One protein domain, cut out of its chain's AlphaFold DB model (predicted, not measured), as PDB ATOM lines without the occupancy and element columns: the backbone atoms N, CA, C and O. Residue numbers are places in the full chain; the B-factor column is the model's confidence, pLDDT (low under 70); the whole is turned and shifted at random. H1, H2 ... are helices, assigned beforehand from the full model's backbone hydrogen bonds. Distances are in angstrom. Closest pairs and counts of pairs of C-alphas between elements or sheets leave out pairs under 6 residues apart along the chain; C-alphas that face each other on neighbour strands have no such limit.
ATOM      1  N   THR A 151     221.822 220.589 369.413       78.38
ATOM      2  CA  THR A 151     221.057 220.670 368.167       78.38
ATOM      3  C   THR A 151     221.775 221.574 367.159       78.38
ATOM      4  O   THR A 151     222.563 222.447 367.532       78.38
ATOM      5  N   ASP A 152     221.487 221.414 365.863       72.88
ATOM      6  CA  ASP A 152     222.067 222.271 364.815       72.88
ATOM      7  C   ASP A 152     221.755 223.758 365.051       72.88
ATOM      8  O   ASP A 152     222.598 224.625 364.811       72.88
ATOM      9  N   GLN A 153     220.571 224.052 365.596       73.75
ATOM     10  CA  GLN A 153     220.168 225.403 365.977       73.75
ATOM     11  C   GLN A 153     221.017 225.948 367.135       73.75
ATOM     12  O   GLN A 153     221.496 227.077 367.053       73.75
ATOM     13  N   GLU A 154     221.255 225.156 368.186       69.88
ATOM     14  CA  GLU A 154     222.132 225.551 369.297       69.88
ATOM     15  C   GLU A 154     223.582 225.724 368.833       69.88
ATOM     16  O   GLU A 154     224.255 226.657 369.266       69.88
ATOM     17  N   SER A 155     224.064 224.880 367.913       69.81
ATOM     18  CA  SER A 155     225.403 225.012 367.326       69.81
ATOM     19  C   SER A 155     225.542 226.287 366.486       69.81
ATOM     20  O   SER A 155     226.533 227.008 366.617       69.81
ATOM     21  N   ALA A 156     224.550 226.602 365.646       74.06
ATOM     22  CA  ALA A 156     224.537 227.822 364.842       74.06
ATOM     23  C   ALA A 156     224.466 229.082 365.718       74.06
ATOM     24  O   ALA A 156     225.205 230.042 365.487       74.06
ATOM     25  N   GLU A 157     223.639 229.054 366.763       71.50
ATOM     26  CA  GLU A 157     223.521 230.154 367.716       71.50
ATOM     27  C   GLU A 157     224.809 230.337 368.527       71.50
ATOM     28  O   GLU A 157     225.303 231.455 368.668       71.50
ATOM     29  N   LEU A 158     225.441 229.243 368.965       66.50
ATOM     30  CA  LEU A 158     226.763 229.276 369.587       66.50
ATOM     31  C   LEU A 158     227.804 229.908 368.669       66.50
ATOM     32  O   LEU A 158     228.532 230.795 369.108       66.50
ATOM     33  N   ARG A 159     227.865 229.511 367.392       70.88
ATOM     34  CA  ARG A 159     228.778 230.126 366.415       70.88
ATOM     35  C   ARG A 159     228.510 231.622 366.285       70.88
ATOM     36  O   ARG A 159     229.455 232.399 366.381       70.88
ATOM     37  N   ARG A 160     227.249 232.040 366.125       80.25
ATOM     38  CA  ARG A 160     226.858 233.458 366.034       80.25
ATOM     39  C   ARG A 160     227.327 234.251 367.253       80.25
ATOM     40  O   ARG A 160     227.969 235.288 367.102       80.25
ATOM     41  N   ILE A 161     227.059 233.731 368.449       67.69
ATOM     42  CA  ILE A 161     227.471 234.332 369.720       67.69
ATOM     43  C   ILE A 161     229.002 234.422 369.796       67.69
ATOM     44  O   ILE A 161     229.537 235.494 370.066       67.69
ATOM     45  N   LEU A 162     229.728 233.336 369.509       64.56
ATOM     46  CA  LEU A 162     231.196 233.311 369.508       64.56
ATOM     47  C   LEU A 162     231.784 234.343 368.517       64.56
ATOM     48  O   LEU A 162     232.712 235.066 368.876       64.56
ATOM     49  N   TYR A 163     231.218 234.469 367.310       66.62
ATOM     50  CA  TYR A 163     231.666 235.424 366.287       66.62
ATOM     51  C   TYR A 163     231.431 236.881 366.684       66.62
ATOM     52  O   TYR A 163     232.359 237.690 366.610       66.62
ATOM     53  N   ASP A 164     230.228 237.224 367.148       66.38
ATOM     54  CA  ASP A 164     229.917 238.582 367.601       66.38
ATOM     55  C   ASP A 164     230.815 239.018 368.771       66.38
ATOM     56  O   ASP A 164     231.104 240.205 368.940       66.38
ATOM     57  N   ASN A 165     231.278 238.064 369.577       61.75
ATOM     58  CA  ASN A 165     232.021 238.335 370.801       61.75
ATOM     59  C   ASN A 165     233.515 238.587 370.599       61.75
ATOM     60  O   ASN A 165     234.141 239.137 371.504       61.75
ATOM     61  N   THR A 166     234.056 238.388 369.391       61.47
ATOM     62  CA  THR A 166     235.331 239.031 369.011       61.47
ATOM     63  C   THR A 166     235.279 240.557 369.200       61.47
ATOM     64  O   THR A 166     236.298 241.187 369.461       61.47
ATOM     65  N   ARG A 167     234.082 241.168 369.177       64.19
ATOM     66  CA  ARG A 167     233.887 242.601 369.471       64.19
ATOM     67  C   ARG A 167     233.906 242.948 370.960       64.19
ATOM     68  O   ARG A 167     234.101 244.112 371.303       64.19
ATOM     69  N   LEU A 168     233.698 241.974 371.848       68.56
ATOM     70  CA  LEU A 168     233.799 242.184 373.295       68.56
ATOM     71  C   LEU A 168     235.250 242.279 373.771       68.56
ATOM     72  O   LEU A 168     235.474 242.678 374.912       68.56
ATOM     73  N   GLY A 169     236.210 241.940 372.904       80.69
ATOM     74  CA  GLY A 169     237.633 241.913 373.221       80.69
ATOM     75  C   GLY A 169     238.009 240.806 374.202       80.69
ATOM     76  O   GLY A 169     239.133 240.791 374.666       80.69
ATOM     77  N   LEU A 170     237.095 239.900 374.566       79.50
ATOM     78  CA  LEU A 170     237.431 238.788 375.454       79.50
ATOM     79  C   LEU A 170     238.328 237.787 374.708       79.50
ATOM     80  O   LEU A 170     238.000 237.444 373.569       79.50
ATOM     81  N   PRO A 171     239.398 237.276 375.348       78.88
ATOM     82  CA  PRO A 171     240.178 236.165 374.823       78.88
ATOM     83  C   PRO A 171     239.284 235.017 374.384       78.88
ATOM     84  O   PRO A 171     238.341 234.641 375.092       78.88
ATOM     85  N   SER A 172     239.591 234.442 373.226       76.50
ATOM     86  CA  SER A 172     238.793 233.356 372.651       76.50
ATOM     87  C   SER A 172     238.682 232.163 373.608       76.50
ATOM     88  O   SER A 172     237.598 231.613 373.777       76.50
ATOM     89  N   SER A 173     239.761 231.828 374.313       76.19
ATOM     90  CA  SER A 173     239.821 230.792 375.349       76.19
ATOM     91  C   SER A 173     238.967 231.114 376.580       76.19
ATOM     92  O   SER A 173     238.165 230.272 376.984       76.19
ATOM     93  N   ILE A 174     239.039 232.336 377.124       79.06
ATOM     94  CA  ILE A 174     238.175 232.765 378.245       79.06
ATOM     95  C   ILE A 174     236.706 232.668 377.835       79.06
ATOM     96  O   ILE A 174     235.875 232.144 378.582       79.06
ATOM     97  N   TRP A 175     236.372 233.124 376.626       81.19
ATOM     98  CA  TRP A 175     235.007 233.049 376.123       81.19
ATOM     99  C   TRP A 175     234.540 231.600 375.924       81.19
ATOM    100  O   TRP A 175     233.439 231.263 376.360       81.19
ATOM    101  N   ARG A 176     235.380 230.715 375.362       80.00
ATOM    102  CA  ARG A 176     235.102 229.266 375.288       80.00
ATOM    103  C   ARG A 176     234.817 228.690 376.678       80.00
ATOM    104  O   ARG A 176     233.826 227.982 376.838       80.00
ATOM    105  N   GLY A 177     235.610 229.057 377.686       79.38
ATOM    106  CA  GLY A 177     235.404 228.645 379.075       79.38
ATOM    107  C   GLY A 177     234.086 229.156 379.670       79.38
ATOM    108  O   GLY A 177     233.347 228.391 380.292       79.38
ATOM    109  N   ILE A 178     233.736 230.428 379.451       78.38
ATOM    110  CA  ILE A 178     232.444 231.001 379.872       78.38
ATOM    111  C   ILE A 178     231.285 230.255 379.204       78.38
ATOM    112  O   ILE A 178     230.341 229.858 379.888       78.38
ATOM    113  N   VAL A 179     231.349 230.049 377.890       80.12
ATOM    114  CA  VAL A 179     230.298 229.370 377.125       80.12
ATOM    115  C   VAL A 179     230.147 227.921 377.576       80.12
ATOM    116  O   VAL A 179     229.030 227.500 377.856       80.12
ATOM    117  N   ALA A 180     231.244 227.178 377.731       79.38
ATOM    118  CA  ALA A 180     231.215 225.792 378.192       79.38
ATOM    119  C   ALA A 180     230.614 225.666 379.602       79.38
ATOM    120  O   ALA A 180     229.719 224.848 379.819       79.38
ATOM    121  N   ARG A 181     231.039 226.516 380.553       76.19
ATOM    122  CA  ARG A 181     230.488 226.536 381.923       76.19
ATOM    123  C   ARG A 181     228.984 226.811 381.928       76.19
ATOM    124  O   ARG A 181     228.243 226.163 382.664       76.19
ATOM    125  N   ASN A 182     228.528 227.737 381.089       74.62
ATOM    126  CA  ASN A 182     227.115 228.090 381.025       74.62
ATOM    127  C   ASN A 182     226.275 227.075 380.258       74.62
ATOM    128  O   ASN A 182     225.166 226.801 380.688       74.62
ATOM    129  N   LEU A 183     226.803 226.455 379.204       75.94
ATOM    130  CA  LEU A 183     226.154 225.324 378.540       75.94
ATOM    131  C   LEU A 183     225.882 224.187 379.525       75.94
ATOM    132  O   LEU A 183     224.764 223.686 379.586       75.94
ATOM    133  N   ILE A 184     226.878 223.833 380.340       76.31
ATOM    134  CA  ILE A 184     226.726 222.823 381.393       76.31
ATOM    135  C   ILE A 184     225.632 223.250 382.379       76.31
ATOM    136  O   ILE A 184     224.750 222.464 382.716       76.31
ATOM    137  N   ALA A 185     225.652 224.504 382.826       73.19
ATOM    138  CA  ALA A 185     224.667 224.983 383.782       73.19
ATOM    139  C   ALA A 185     223.245 225.066 383.186       73.19
ATOM    140  O   ALA A 185     222.287 224.731 383.877       73.19
ATOM    141  N   VAL A 186     223.093 225.419 381.906       73.50
ATOM    142  CA  VAL A 186     221.814 225.371 381.171       73.50
ATOM    143  C   VAL A 186     221.317 223.929 381.052       73.50
ATOM    144  O   VAL A 186     220.159 223.661 381.361       73.50
ATOM    145  N   GLN A 187     222.191 222.977 380.706       77.31
ATOM    146  CA  GLN A 187     221.847 221.548 380.642       77.31
ATOM    147  C   GLN A 187     221.362 220.991 381.988       77.31
ATOM    148  O   GLN A 187     220.532 220.086 382.022       77.31
ATOM    149  N   HIS A 188     221.848 221.544 383.098       76.75
ATOM    150  CA  HIS A 188     221.405 221.182 384.443       76.75
ATOM    151  C   HIS A 188     220.218 222.017 384.956       76.75
ATOM    152  O   HIS A 188     219.815 221.837 386.105       76.75
ATOM    153  N   GLY A 189     219.654 222.923 384.147       76.88
ATOM    154  CA  GLY A 189     218.569 223.823 384.558       76.88
ATOM    155  C   GLY A 189     218.975 224.829 385.644       76.88
ATOM    156  O   GLY A 189     218.129 225.294 386.402       76.88
ATOM    157  N   GLN A 190     220.273 225.123 385.761       71.62
ATOM    158  CA  GLN A 190     220.876 225.944 386.818       71.62
ATOM    159  C   GLN A 190     221.266 227.356 386.371       71.62
ATOM    160  O   GLN A 190     221.557 228.190 387.226       71.62
ATOM    161  N   SER A 191     221.331 227.631 385.067       69.62
ATOM    162  CA  SER A 191     221.762 228.934 384.554       69.62
ATOM    163  C   SER A 191     220.838 229.449 383.468       69.62
ATOM    164  O   SER A 191     220.120 228.704 382.807       69.62
ATOM    165  N   SER A 192     220.901 230.760 383.316       66.88
ATOM    166  CA  SER A 192     220.320 231.542 382.243       66.88
ATOM    167  C   SER A 192     220.804 231.148 380.860       66.88
ATOM    168  O   SER A 192     221.947 230.713 380.700       66.88
ATOM    169  N   SER A 193     219.973 231.416 379.855       83.00
ATOM    170  CA  SER A 193     220.365 231.319 378.452       83.00
ATOM    171  C   SER A 193     221.684 232.040 378.149       83.00
ATOM    172  O   SER A 193     222.033 233.083 378.713       83.00
ATOM    173  N   ILE A 194     222.431 231.472 377.200       80.94
ATOM    174  CA  ILE A 194     223.720 231.999 376.722       80.94
ATOM    175  C   ILE A 194     223.561 233.433 376.196       80.94
ATOM    176  O   ILE A 194     224.455 234.269 376.360       80.94
ATOM    177  N   GLU A 195     222.407 233.734 375.602       83.75
ATOM    178  CA  GLU A 195     222.047 235.075 375.151       83.75
ATOM    179  C   GLU A 195     221.970 236.062 376.323       83.75
ATOM    180  O   GLU A 195     222.564 237.142 376.254       83.75
ATOM    181  N   GLY A 196     221.335 235.666 377.432       85.94
ATOM    182  CA  GLY A 196     221.239 236.490 378.632       85.94
ATOM    183  C   GLY A 196     222.606 236.869 379.193       85.94
ATOM    184  O   GLY A 196     222.897 238.049 379.400       85.94
ATOM    185  N   LEU A 197     223.502 235.894 379.331       83.69
ATOM    186  CA  LEU A 197     224.882 236.124 379.767       83.69
ATOM    187  C   LEU A 197     225.655 237.012 378.797       83.69
ATOM    188  O   LEU A 197     226.320 237.959 379.213       83.69
ATOM    189  N   THR A 198     225.541 236.751 377.495       84.50
ATOM    190  CA  THR A 198     226.188 237.571 376.463       84.50
ATOM    191  C   THR A 198     225.747 239.032 376.579       84.50
ATOM    192  O   THR A 198     226.576 239.944 376.518       84.50
ATOM    193  N   GLN A 199     224.459 239.272 376.827       89.12
ATOM    194  CA  GLN A 199     223.919 240.610 377.033       89.12
ATOM    195  C   GLN A 199     224.427 241.251 378.336       89.12
ATOM    196  O   GLN A 199     224.758 242.442 378.342       89.12
ATOM    197  N   GLN A 200     224.567 240.476 379.417       89.62
ATOM    198  CA  GLN A 200     225.183 240.934 380.669       89.62
ATOM    199  C   GLN A 200     226.638 241.381 380.449       89.62
ATOM    200  O   GLN A 200     227.003 242.495 380.836       89.62
ATOM    201  N   TYR A 201     227.453 240.570 379.763       88.25
ATOM    202  CA  TYR A 201     228.843 240.905 379.433       88.25
ATOM    203  C   TYR A 201     228.943 242.137 378.529       88.25
ATOM    204  O   TYR A 201     229.738 243.035 378.809       88.25
ATOM    205  N   ARG A 202     228.102 242.238 377.490       89.19
ATOM    206  CA  ARG A 202     228.016 243.434 376.629       89.19
ATOM    207  C   ARG A 202     227.713 244.687 377.440       89.19
ATOM    208  O   ARG A 202     228.362 245.715 377.247       89.19
ATOM    209  N   CYS A 203     226.760 244.603 378.366       93.06
ATOM    210  CA  CYS A 203     226.410 245.720 379.238       93.06
ATOM    211  C   CYS A 203     227.577 246.115 380.155       93.06
ATOM    212  O   CYS A 203     227.878 247.304 380.264       93.06
ATOM    213  N   LEU A 204     228.257 245.136 380.763       92.31
ATOM    214  CA  LEU A 204     229.424 245.353 381.621       92.31
ATOM    215  C   LEU A 204     230.582 246.011 380.861       92.31
ATOM    216  O   LEU A 204     231.078 247.052 381.284       92.31
ATOM    217  N   VAL A 205     230.987 245.440 379.725       90.94
ATOM    218  CA  VAL A 205     232.092 245.952 378.901       90.94
ATOM    219  C   VAL A 205     231.793 247.371 378.425       90.94
ATOM    220  O   VAL A 205     232.616 248.265 378.610       90.94
ATOM    221  N   ALA A 206     230.595 247.612 377.882       92.06
ATOM    222  CA  ALA A 206     230.199 248.943 377.430       92.06
ATOM    223  C   ALA A 206     230.215 249.968 378.577       92.06
ATOM    224  O   ALA A 206     230.648 251.104 378.385       92.06
ATOM    225  N   PHE A 207     229.767 249.572 379.771       94.81
ATOM    226  CA  PHE A 207     229.794 250.438 380.945       94.81
ATOM    227  C   PHE A 207     231.225 250.762 381.384       94.81
ATOM    228  O   PHE A 207     231.555 251.934 381.565       94.81
ATOM    229  N   LEU A 208     232.081 249.747 381.522       93.50
ATOM    230  CA  LEU A 208     233.464 249.911 381.966       93.50
ATOM    231  C   LEU A 208     234.289 250.758 380.991       93.50
ATOM    232  O   LEU A 208     235.043 251.620 381.435       93.50
ATOM    233  N   LEU A 209     234.100 250.576 379.682       91.06
ATOM    234  CA  LEU A 209     234.753 251.399 378.658       91.06
ATOM    235  C   LEU A 209     234.280 252.860 378.693       91.06
ATOM    236  O   LEU A 209     235.077 253.765 378.467       91.06
ATOM    237  N   GLN A 210     233.000 253.105 378.987       93.94
ATOM    238  CA  GLN A 210     232.443 254.460 379.016       93.94
ATOM    239  C   GLN A 210     232.778 255.219 380.306       93.94
ATOM    240  O   GLN A 210     232.998 256.430 380.271       93.94
ATOM    241  N   LYS A 211     232.715 254.544 381.455       94.25
ATOM    242  CA  LYS A 211     232.761 255.183 382.777       94.25
ATOM    243  C   LYS A 211     234.110 255.015 383.479       94.25
ATOM    244  O   LYS A 211     234.480 255.857 384.290       94.25
ATOM    245  N   GLY A 212     234.867 253.971 383.140       92.31
ATOM    246  CA  GLY A 212     236.153 253.659 383.758       92.31
ATOM    247  C   GLY A 212     236.038 253.038 385.158       92.31
ATOM    248  O   GLY A 212     234.976 253.024 385.785       92.31
ATOM    249  N   LYS A 213     237.168 252.525 385.660       90.88
ATOM    250  CA  LYS A 213     237.279 251.742 386.910       90.88
ATOM    251  C   LYS A 213     237.016 252.490 388.219       90.88
ATOM    252  O   LYS A 213     236.733 251.857 389.230       90.88
ATOM    253  N   GLU A 214     237.097 253.816 388.218       93.88
ATOM    254  CA  GLU A 214     236.828 254.635 389.413       93.88
ATOM    255  C   GLU A 214     235.333 254.757 389.741       93.88
ATOM    256  O   GLU A 214     234.964 255.292 390.788       93.88
ATOM    257  N   THR A 215     234.476 254.269 388.844       93.69
ATOM    258  CA  THR A 215     233.022 254.364 388.959       93.69
ATOM    259  C   THR A 215     232.489 253.456 390.060       93.69
ATOM    260  O   THR A 215     233.012 252.359 390.286       93.69
ATOM    261  N   ALA A 216     231.428 253.904 390.734       94.00
ATOM    262  CA  ALA A 216     230.768 253.107 391.751       94.00
ATOM    263  C   ALA A 216     230.037 251.910 391.124       94.00
ATOM    264  O   ALA A 216     229.402 252.016 390.072       94.00
ATOM    265  N   VAL A 217     230.078 250.765 391.803       92.31
ATOM    266  CA  VAL A 217     229.378 249.544 391.376       92.31
ATOM    267  C   VAL A 217     227.865 249.772 391.372       92.31
ATOM    268  O   VAL A 217     227.176 249.306 390.469       92.31
ATOM    269  N   SER A 218     227.355 250.589 392.300       92.38
ATOM    270  CA  SER A 218     225.946 251.002 392.346       92.38
ATOM    271  C   SER A 218     225.470 251.694 391.066       92.38
ATOM    272  O   SER A 218     224.318 251.518 390.665       92.38
ATOM    273  N   ASP A 219     226.347 252.453 390.404       94.31
ATOM    274  CA  ASP A 219     226.010 253.147 389.160       94.31
ATOM    275  C   ASP A 219     225.846 252.142 388.018       94.31
ATOM    276  O   ASP A 219     224.938 252.273 387.191       94.31
ATOM    277  N   PHE A 220     226.682 251.098 388.000       93.69
ATOM    278  CA  PHE A 220     226.500 249.980 387.082       93.69
ATOM    279  C   PHE A 220     225.197 249.247 387.370       93.69
ATOM    280  O   PHE A 220     224.429 249.034 386.437       93.69
ATOM    281  N   THR A 221     224.894 248.937 388.634       91.56
ATOM    282  CA  THR A 221     223.638 248.276 389.020       91.56
ATOM    283  C   THR A 221     222.420 249.052 388.515       91.56
ATOM    284  O   THR A 221     221.499 248.460 387.954       91.56
ATOM    285  N   ALA A 222     222.423 250.386 388.617       92.75
ATOM    286  CA  ALA A 222     221.343 251.223 388.096       92.75
ATOM    287  C   ALA A 222     221.194 251.126 386.563       92.75
ATOM    288  O   ALA A 222     220.077 251.009 386.049       92.75
ATOM    289  N   VAL A 223     222.307 251.140 385.822       94.00
ATOM    290  CA  VAL A 223     222.301 250.986 384.356       94.00
ATOM    291  C   VAL A 223     221.871 249.580 383.946       94.00
ATOM    292  O   VAL A 223     221.055 249.426 383.035       94.00
ATOM    293  N   ALA A 224     222.400 248.568 384.624       91.81
ATOM    294  CA  ALA A 224     222.152 247.165 384.359       91.81
ATOM    295  C   ALA A 224     220.682 246.813 384.615       91.81
ATOM    296  O   ALA A 224     220.044 246.264 383.726       91.81
ATOM    297  N   ARG A 225     220.078 247.276 385.720       91.19
ATOM    298  CA  ARG A 225     218.628 247.144 385.966       91.19
ATOM    299  C   ARG A 225     217.775 247.693 384.828       91.19
ATOM    300  O   ARG A 225     216.745 247.116 384.511       91.19
ATOM    301  N   LYS A 226     218.180 248.807 384.212       92.69
ATOM    302  CA  LYS A 226     217.438 249.398 383.090       92.69
ATOM    303  C   LYS A 226     217.643 248.622 381.787       92.69
ATOM    304  O   LYS A 226     216.690 248.447 381.036       92.69
ATOM    305  N   LYS A 227     218.880 248.218 381.490       93.81
ATOM    306  CA  LYS A 227     219.258 247.600 380.205       93.81
ATOM    307  C   LYS A 227     219.015 246.095 380.143       93.81
ATOM    308  O   LYS A 227     218.861 245.565 379.050       93.81
ATOM    309  N   LEU A 228     219.025 245.432 381.292       92.62
ATOM    310  CA  LEU A 228     218.909 243.983 381.434       92.62
ATOM    311  C   LEU A 228     217.565 243.579 382.053       92.62
ATOM    312  O   LEU A 228     217.359 242.417 382.386       92.62
ATOM    313  N   ALA A 229     216.626 244.524 382.190       91.00
ATOM    314  CA  ALA A 229     215.262 244.215 382.598       91.00
ATOM    315  C   ALA A 229     214.635 243.206 381.624       91.00
ATOM    316  O   ALA A 229     214.528 243.478 380.431       91.00
ATOM    317  N   GLY A 230     214.212 242.055 382.150       89.12
ATOM    318  CA  GLY A 230     213.618 240.977 381.357       89.12
ATOM    319  C   GLY A 230     214.625 240.102 380.606       89.12
ATOM    320  O   GLY A 230     214.205 239.186 379.908       89.12
ATOM    321  N   VAL A 231     215.932 240.348 380.754       90.00
ATOM    322  CA  VAL A 231     216.967 239.443 380.248       90.00
ATOM    323  C   VAL A 231     217.040 238.228 381.168       90.00
ATOM    324  O   VAL A 231     217.153 238.368 382.385       90.00
ATOM    325  N   GLU A 232     216.979 237.034 380.589       85.38
ATOM    326  CA  GLU A 232     217.065 235.786 381.339       85.38
ATOM    327  C   GLU A 232     218.368 235.716 382.155       85.38
ATOM    328  O   GLU A 232     219.444 236.081 381.676       85.38
ATOM    329  N   GLY A 233     218.271 235.294 383.418       82.75
ATOM    330  CA  GLY A 233     219.399 235.284 384.357       82.75
ATOM    331  C   GLY A 233     219.718 236.594 385.040       82.75
ATOM    332  O   GLY A 233     220.524 236.602 385.966       82.75
ATOM    333  N   TRP A 234     219.127 237.703 384.597       88.06
ATOM    334  CA  TRP A 234     219.231 238.940 385.346       88.06
ATOM    335  C   TRP A 234     218.219 238.926 386.506       88.06
ATOM    336  O   TRP A 234     217.046 238.623 386.270       88.06
ATOM    337  N   PRO A 235     218.620 239.268 387.744       87.00
ATOM    338  CA  PRO A 235     217.706 239.273 388.886       87.00
ATOM    339  C   PRO A 235     216.487 240.177 388.644       87.00
ATOM    340  O   PRO A 235     216.619 241.339 388.249       87.00
ATOM    341  N   THR A 236     215.279 239.645 388.861       79.25
ATOM    342  CA  THR A 236     214.029 240.293 388.427       79.25
ATOM    343  C   THR A 236     213.524 241.411 389.339       79.25
ATOM    344  O   THR A 236     212.714 242.196 388.841       79.25
ATOM    345  N   LYS A 237     213.966 241.510 390.613       71.12
ATOM    346  CA  LYS A 237     213.896 242.700 391.510       71.12
ATOM    347  C   LYS A 237     214.282 242.391 392.976       71.12
ATOM    348  O   LYS A 237     214.120 241.275 393.447       71.12
ATOM    349  N   GLU A 238     214.701 243.456 393.671       65.31
ATOM    350  CA  GLU A 238     214.856 243.674 395.132       65.31
ATOM    351  C   GLU A 238     215.991 242.984 395.896       65.31
ATOM    352  O   GLU A 238     216.455 243.567 396.882       65.31
ATOM    353  N   ASP A 239     216.532 241.851 395.443       81.12
ATOM    354  CA  ASP A 239     217.710 241.291 396.114       81.12
ATOM    355  C   ASP A 239     219.012 241.956 395.632       81.12
ATOM    356  O   ASP A 239     219.709 241.497 394.725       81.12
ATOM    357  N   VAL A 240     219.365 243.065 396.289       82.94
ATOM    358  CA  VAL A 240     220.631 243.788 396.075       82.94
ATOM    359  C   VAL A 240     221.848 242.866 396.247       82.94
ATOM    360  O   VAL A 240     222.877 243.083 395.604       82.94
ATOM    361  N   LYS A 241     221.762 241.836 397.102       84.38
ATOM    362  CA  LYS A 241     222.869 240.892 397.300       84.38
ATOM    363  C   LYS A 241     223.016 239.974 396.094       84.38
ATOM    364  O   LYS A 241     224.144 239.749 395.658       84.38
ATOM    365  N   GLU A 242     221.912 239.482 395.543       85.19
ATOM    366  CA  GLU A 242     221.915 238.634 394.347       85.19
ATOM    367  C   GLU A 242     222.369 239.402 393.098       85.19
ATOM    368  O   GLU A 242     223.188 238.901 392.325       85.19
ATOM    369  N   GLU A 243     221.933 240.656 392.942       86.69
ATOM    370  CA  GLU A 243     222.429 241.547 391.887       86.69
ATOM    371  C   GLU A 243     223.939 241.753 391.996       86.69
ATOM    372  O   GLU A 243     224.664 241.517 391.029       86.69
ATOM    373  N   ASN A 244     224.440 242.120 393.179       85.00
ATOM    374  CA  ASN A 244     225.877 242.288 393.388       85.00
ATOM    375  C   ASN A 244     226.640 240.988 393.109       85.00
ATOM    376  O   ASN A 244     227.662 241.013 392.425       85.00
ATOM    377  N   LYS A 245     226.135 239.843 393.579       86.44
ATOM    378  CA  LYS A 245     226.735 238.532 393.305       86.44
ATOM    379  C   LYS A 245     226.794 238.241 391.805       86.44
ATOM    380  O   LYS A 245     227.822 237.761 391.334       86.44
ATOM    381  N   THR A 246     225.738 238.550 391.057       87.56
ATOM    382  CA  THR A 246     225.669 238.350 389.599       87.56
ATOM    383  C   THR A 246     226.665 239.251 388.872       87.56
ATOM    384  O   THR A 246     227.417 238.788 388.020       87.56
ATOM    385  N   ILE A 247     226.753 240.524 389.266       88.81
ATOM    386  CA  ILE A 247     227.713 241.487 388.709       88.81
ATOM    387  C   ILE A 247     229.149 240.983 388.892       88.81
ATOM    388  O   ILE A 247     229.912 240.911 387.927       88.81
ATOM    389  N   TRP A 248     229.510 240.596 390.118       89.94
ATOM    390  CA  TRP A 248     230.843 240.072 390.401       89.94
ATOM    391  C   TRP A 248     231.075 238.723 389.729       89.94
ATOM    392  O   TRP A 248     232.151 238.499 389.195       89.94
ATOM    393  N   THR A 249     230.065 237.864 389.639       87.19
ATOM    394  CA  THR A 249     230.150 236.611 388.878       87.19
ATOM    395  C   THR A 249     230.560 236.859 387.432       87.19
ATOM    396  O   THR A 249     231.493 236.220 386.948       87.19
ATOM    397  N   SER A 250     229.928 237.828 386.770       87.12
ATOM    398  CA  SER A 250     230.247 238.187 385.390       87.12
ATOM    399  C   SER A 250     231.637 238.812 385.272       87.12
ATOM    400  O   SER A 250     232.402 238.442 384.391       87.12
ATOM    401  N   ILE A 251     232.034 239.704 386.183       90.75
ATOM    402  CA  ILE A 251     233.390 240.286 386.162       90.75
ATOM    403  C   ILE A 251     234.454 239.200 386.321       90.75
ATOM    404  O   ILE A 251     235.417 239.169 385.562       90.75
ATOM    405  N   PHE A 252     234.273 238.297 387.280       90.19
ATOM    406  CA  PHE A 252     235.229 237.230 387.551       90.19
ATOM    407  C   PHE A 252     235.264 236.216 386.412       90.19
ATOM    408  O   PHE A 252     236.346 235.808 386.015       90.19
ATOM    409  N   GLY A 253     234.118 235.896 385.810       87.56
ATOM    410  CA  GLY A 253     234.069 235.080 384.599       87.56
ATOM    411  C   GLY A 253     234.846 235.703 383.436       87.56
ATOM    412  O   GLY A 253     235.620 235.002 382.792       87.56
ATOM    413  N   ALA A 254     234.715 237.018 383.208       87.88
ATOM    414  CA  ALA A 254     235.469 237.742 382.170       87.88
ATOM    415  C   ALA A 254     236.984 237.812 382.424       87.88
ATOM    416  O   ALA A 254     237.743 238.031 381.480       87.88
ATOM    417  N   LEU A 255     237.410 237.682 383.679       90.19
ATOM    418  CA  LEU A 255     238.816 237.673 384.094       90.19
ATOM    419  C   LEU A 255     239.356 236.248 384.306       90.19
ATOM    420  O   LEU A 255     240.509 236.082 384.685       90.19
ATOM    421  N   ASP A 256     238.511 235.234 384.110       87.56
ATOM    422  CA  ASP A 256     238.757 233.836 384.474       87.56
ATOM    423  C   ASP A 256     239.234 233.630 385.929       87.56
ATOM    424  O   ASP A 256     240.082 232.802 386.254       87.56
ATOM    425  N   PHE A 257     238.666 234.408 386.849       88.25
ATOM    426  CA  PHE A 257     238.907 234.271 388.281       88.25
ATOM    427  C   PHE A 257     237.907 233.294 388.911       88.25
ATOM    428  O   PHE A 257     236.698 233.361 388.680       88.25
ATOM    429  N   THR A 258     238.390 232.411 389.788       83.25
ATOM    430  CA  THR A 258     237.537 231.436 390.488       83.25
ATOM    431  C   THR A 258     236.736 232.089 391.621       83.25
ATOM    432  O   THR A 258     237.304 232.762 392.481       83.25
ATOM    433  N   GLN A 259     235.421 231.852 391.674       75.38
ATOM    434  CA  GLN A 259     234.534 232.455 392.684       75.38
ATOM    435  C   GLN A 259     234.647 231.844 394.080       75.38
ATOM    436  O   GLN A 259     234.392 232.526 395.067       75.38
ATOM    437  N   GLU A 260     235.031 230.571 394.189       79.06
ATOM    438  CA  GLU A 260     235.085 229.844 395.470       79.06
ATOM    439  C   GLU A 260     236.009 230.501 396.504       79.06
ATOM    440  O   GLU A 260     235.889 230.270 397.706       79.06
ATOM    441  N   LYS A 261     236.932 231.336 396.027       70.75
ATOM    442  CA  LYS A 261     237.934 232.042 396.823       70.75
ATOM    443  C   LYS A 261     237.553 233.489 397.126       70.75
ATOM    444  O   LYS A 261     238.370 234.226 397.673       70.75
ATOM    445  N   MET A 262     236.343 233.913 396.767       68.12
ATOM    446  CA  MET A 262     235.871 235.254 397.087       68.12
ATOM    447  C   MET A 262     235.702 235.447 398.596       68.12
ATOM    448  O   MET A 262     235.277 234.521 399.300       68.12
ATOM    449  N   PRO A 263     235.947 236.668 399.101       73.81
ATOM    450  CA  PRO A 263     235.457 237.060 400.410       73.81
ATOM    451  C   PRO A 263     233.956 236.766 400.505       73.81
ATOM    452  O   PRO A 263     233.196 237.073 399.585       73.81
ATOM    453  N   LYS A 264     233.516 236.189 401.631       77.12
ATOM    454  CA  LYS A 264     232.088 235.905 401.872       77.12
ATOM    455  C   LYS A 264     231.224 237.167 401.787       77.12
ATOM    456  O   LYS A 264     230.046 237.078 401.455       77.12
ATOM    457  N   GLU A 265     231.815 238.323 402.078       80.56
ATOM    458  CA  GLU A 265     231.178 239.629 401.987       80.56
ATOM    459  C   GLU A 265     232.030 240.546 401.110       80.56
ATOM    460  O   GLU A 265     233.106 240.993 401.506       80.56
ATOM    461  N   ILE A 266     231.549 240.814 399.897       80.12
ATOM    462  CA  ILE A 266     232.186 241.762 398.987       80.12
ATOM    463  C   ILE A 266     231.797 243.176 399.423       80.12
ATOM    464  O   ILE A 266     230.626 243.552 399.356       80.12
ATOM    465  N   THR A 267     232.781 243.963 399.862       85.88
ATOM    466  CA  THR A 267     232.580 245.341 400.354       85.88
ATOM    467  C   THR A 267     233.017 246.419 399.354       85.88
ATOM    468  O   THR A 267     232.972 247.611 399.663       85.88
ATOM    469  N   TRP A 268     233.408 246.016 398.141       91.44
ATOM    470  CA  TRP A 268     233.899 246.899 397.081       91.44
ATOM    471  C   TRP A 268     232.827 247.883 396.621       91.44
ATOM    472  O   TRP A 268     231.759 247.493 396.147       91.44
ATOM    473  N   LYS A 269     233.128 249.179 396.746       92.00
ATOM    474  CA  LYS A 269     232.217 250.260 396.348       92.00
ATOM    475  C   LYS A 269     232.475 250.693 394.914       92.00
ATOM    476  O   LYS A 269     231.540 251.102 394.228       92.00
ATOM    477  N   LYS A 270     233.724 250.595 394.466       94.94
ATOM    478  CA  LYS A 270     234.180 250.898 393.112       94.94
ATOM    479  C   LYS A 270     234.772 249.663 392.448       94.94
ATOM    480  O   LYS A 270     235.269 248.759 393.114       94.94
ATOM    481  N   PHE A 271     234.804 249.666 391.119       93.69
ATOM    482  CA  PHE A 271     235.434 248.584 390.359       93.69
ATOM    483  C   PHE A 271     236.939 248.461 390.621       93.69
ATOM    484  O   PHE A 271     237.458 247.351 390.611       93.69
ATOM    485  N   ILE A 272     237.628 249.576 390.884       95.12
ATOM    486  CA  ILE A 272     239.064 249.607 391.205       95.12
ATOM    487  C   ILE A 272     239.405 249.020 392.583       95.12
ATOM    488  O   ILE A 272     240.549 248.629 392.807       95.12
ATOM    489  N   ASP A 273     238.433 248.914 393.492       94.88
ATOM    490  CA  ASP A 273     238.674 248.362 394.829       94.88
ATOM    491  C   ASP A 273     239.024 246.868 394.741       94.88
ATOM    492  O   ASP A 273     239.933 246.407 395.425       94.88
ATOM    493  N   MET A 274     238.374 246.135 393.828       93.75
ATOM    494  CA  MET A 274     238.611 244.707 393.602       93.75
ATOM    495  C   MET A 274     240.069 244.386 393.225       93.75
ATOM    496  O   MET A 274     240.720 243.650 393.970       93.75
ATOM    497  N   PRO A 275     240.642 244.924 392.126       94.88
ATOM    498  CA  PRO A 275     242.018 244.617 391.764       94.88
ATOM    499  C   PRO A 275     243.012 245.132 392.806       94.88
ATOM    500  O   PRO A 275     244.034 244.490 392.995       94.88
ATOM    501  N   ASN A 276     242.718 246.222 393.524       95.50
ATOM    502  CA  ASN A 276     243.580 246.706 394.606       95.50
ATOM    503  C   ASN A 276     243.546 245.809 395.852       95.50
ATOM    504  O   ASN A 276     244.526 245.755 396.586       95.50
ATOM    505  N   GLU A 277     242.439 245.123 396.125       93.62
ATOM    506  CA  GLU A 277     242.378 244.154 397.218       93.62
ATOM    507  C   GLU A 277     243.082 242.849 396.834       93.62
ATOM    508  O   GLU A 277     243.882 242.322 397.607       93.62
ATOM    509  N   ILE A 278     242.837 242.357 395.616       93.88
ATOM    510  CA  ILE A 278     243.454 241.125 395.114       93.88
ATOM    511  C   ILE A 278     244.958 241.322 394.880       93.88
ATOM    512  O   ILE A 278     245.775 240.500 395.305       93.88
ATOM    513  N   PHE A 279     245.339 242.416 394.228       95.94
ATOM    514  CA  PHE A 279     246.711 242.776 393.879       95.94
ATOM    515  C   PHE A 279     247.061 244.141 394.487       95.94
ATOM    516  O   PHE A 279     247.064 245.159 393.791       95.94
TER     517      PHE A 279
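Overview. This is residues 151 to 279 of the 493 residues of an uncharacterized protein of Rickenella mellea (UniProt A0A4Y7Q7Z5). Four helices pack round H3: H1 with its later residues, H2 in a hairpin, H4 folding back and H5 crossing; short H6 ends a long loop. The printed part has 129 residues, six named helices, H1 to H6, and no named strand: all helix, mostly crossed, compact, radius of gyration of the C-alphas 14.6 A, spans 43 by 30 by 29 A.

Along the chain. Find C-alpha 152 at (222.067, 222.271, 364.815); from there H1, residues 152 to 168, runs 24.6 A. Next come H2, 172 to 187, 22.1 A; H3, 194 to 211, 25.6 A; H4, 217 to 227, 15.2 A; H5, 240 to 254, 21.2 A; and H6, 273 to 278, 8.7 A, ending at C-alpha 278 (243.454, 241.125, 395.114).

Arrangement. Look at the hub, H3. H1 touches it with residues 161 to 168 alone, at a shallow tilt of 7 degrees, closest C-alphas Leu 168 and Arg 202, 6.8 A. H2 only just touches it, with 3 pairs of C-alphas within 8 A, closest Asn 182 and Ile 194, 6.7 A. H4 touches it at C-alphas Ala 224 and Cys 203, 6.8 A. H5 touches it about perpendicular, 88 degrees, closest C-alphas Ser 250 and Tyr 201, 6.7 A. H6 touches no helix. Every O i to N i+4 pair is within hydrogen-bond range in H2 to H6, and 10 of 13 in H1.

Size, cuts and confidence. C-alphas 152 and 276, farthest apart, span 44.1 A, without a cut. Links H4 to H5 and H5 to H6 are long. Look for pLDDT under 70 at 15 residues, among them 161 to 168.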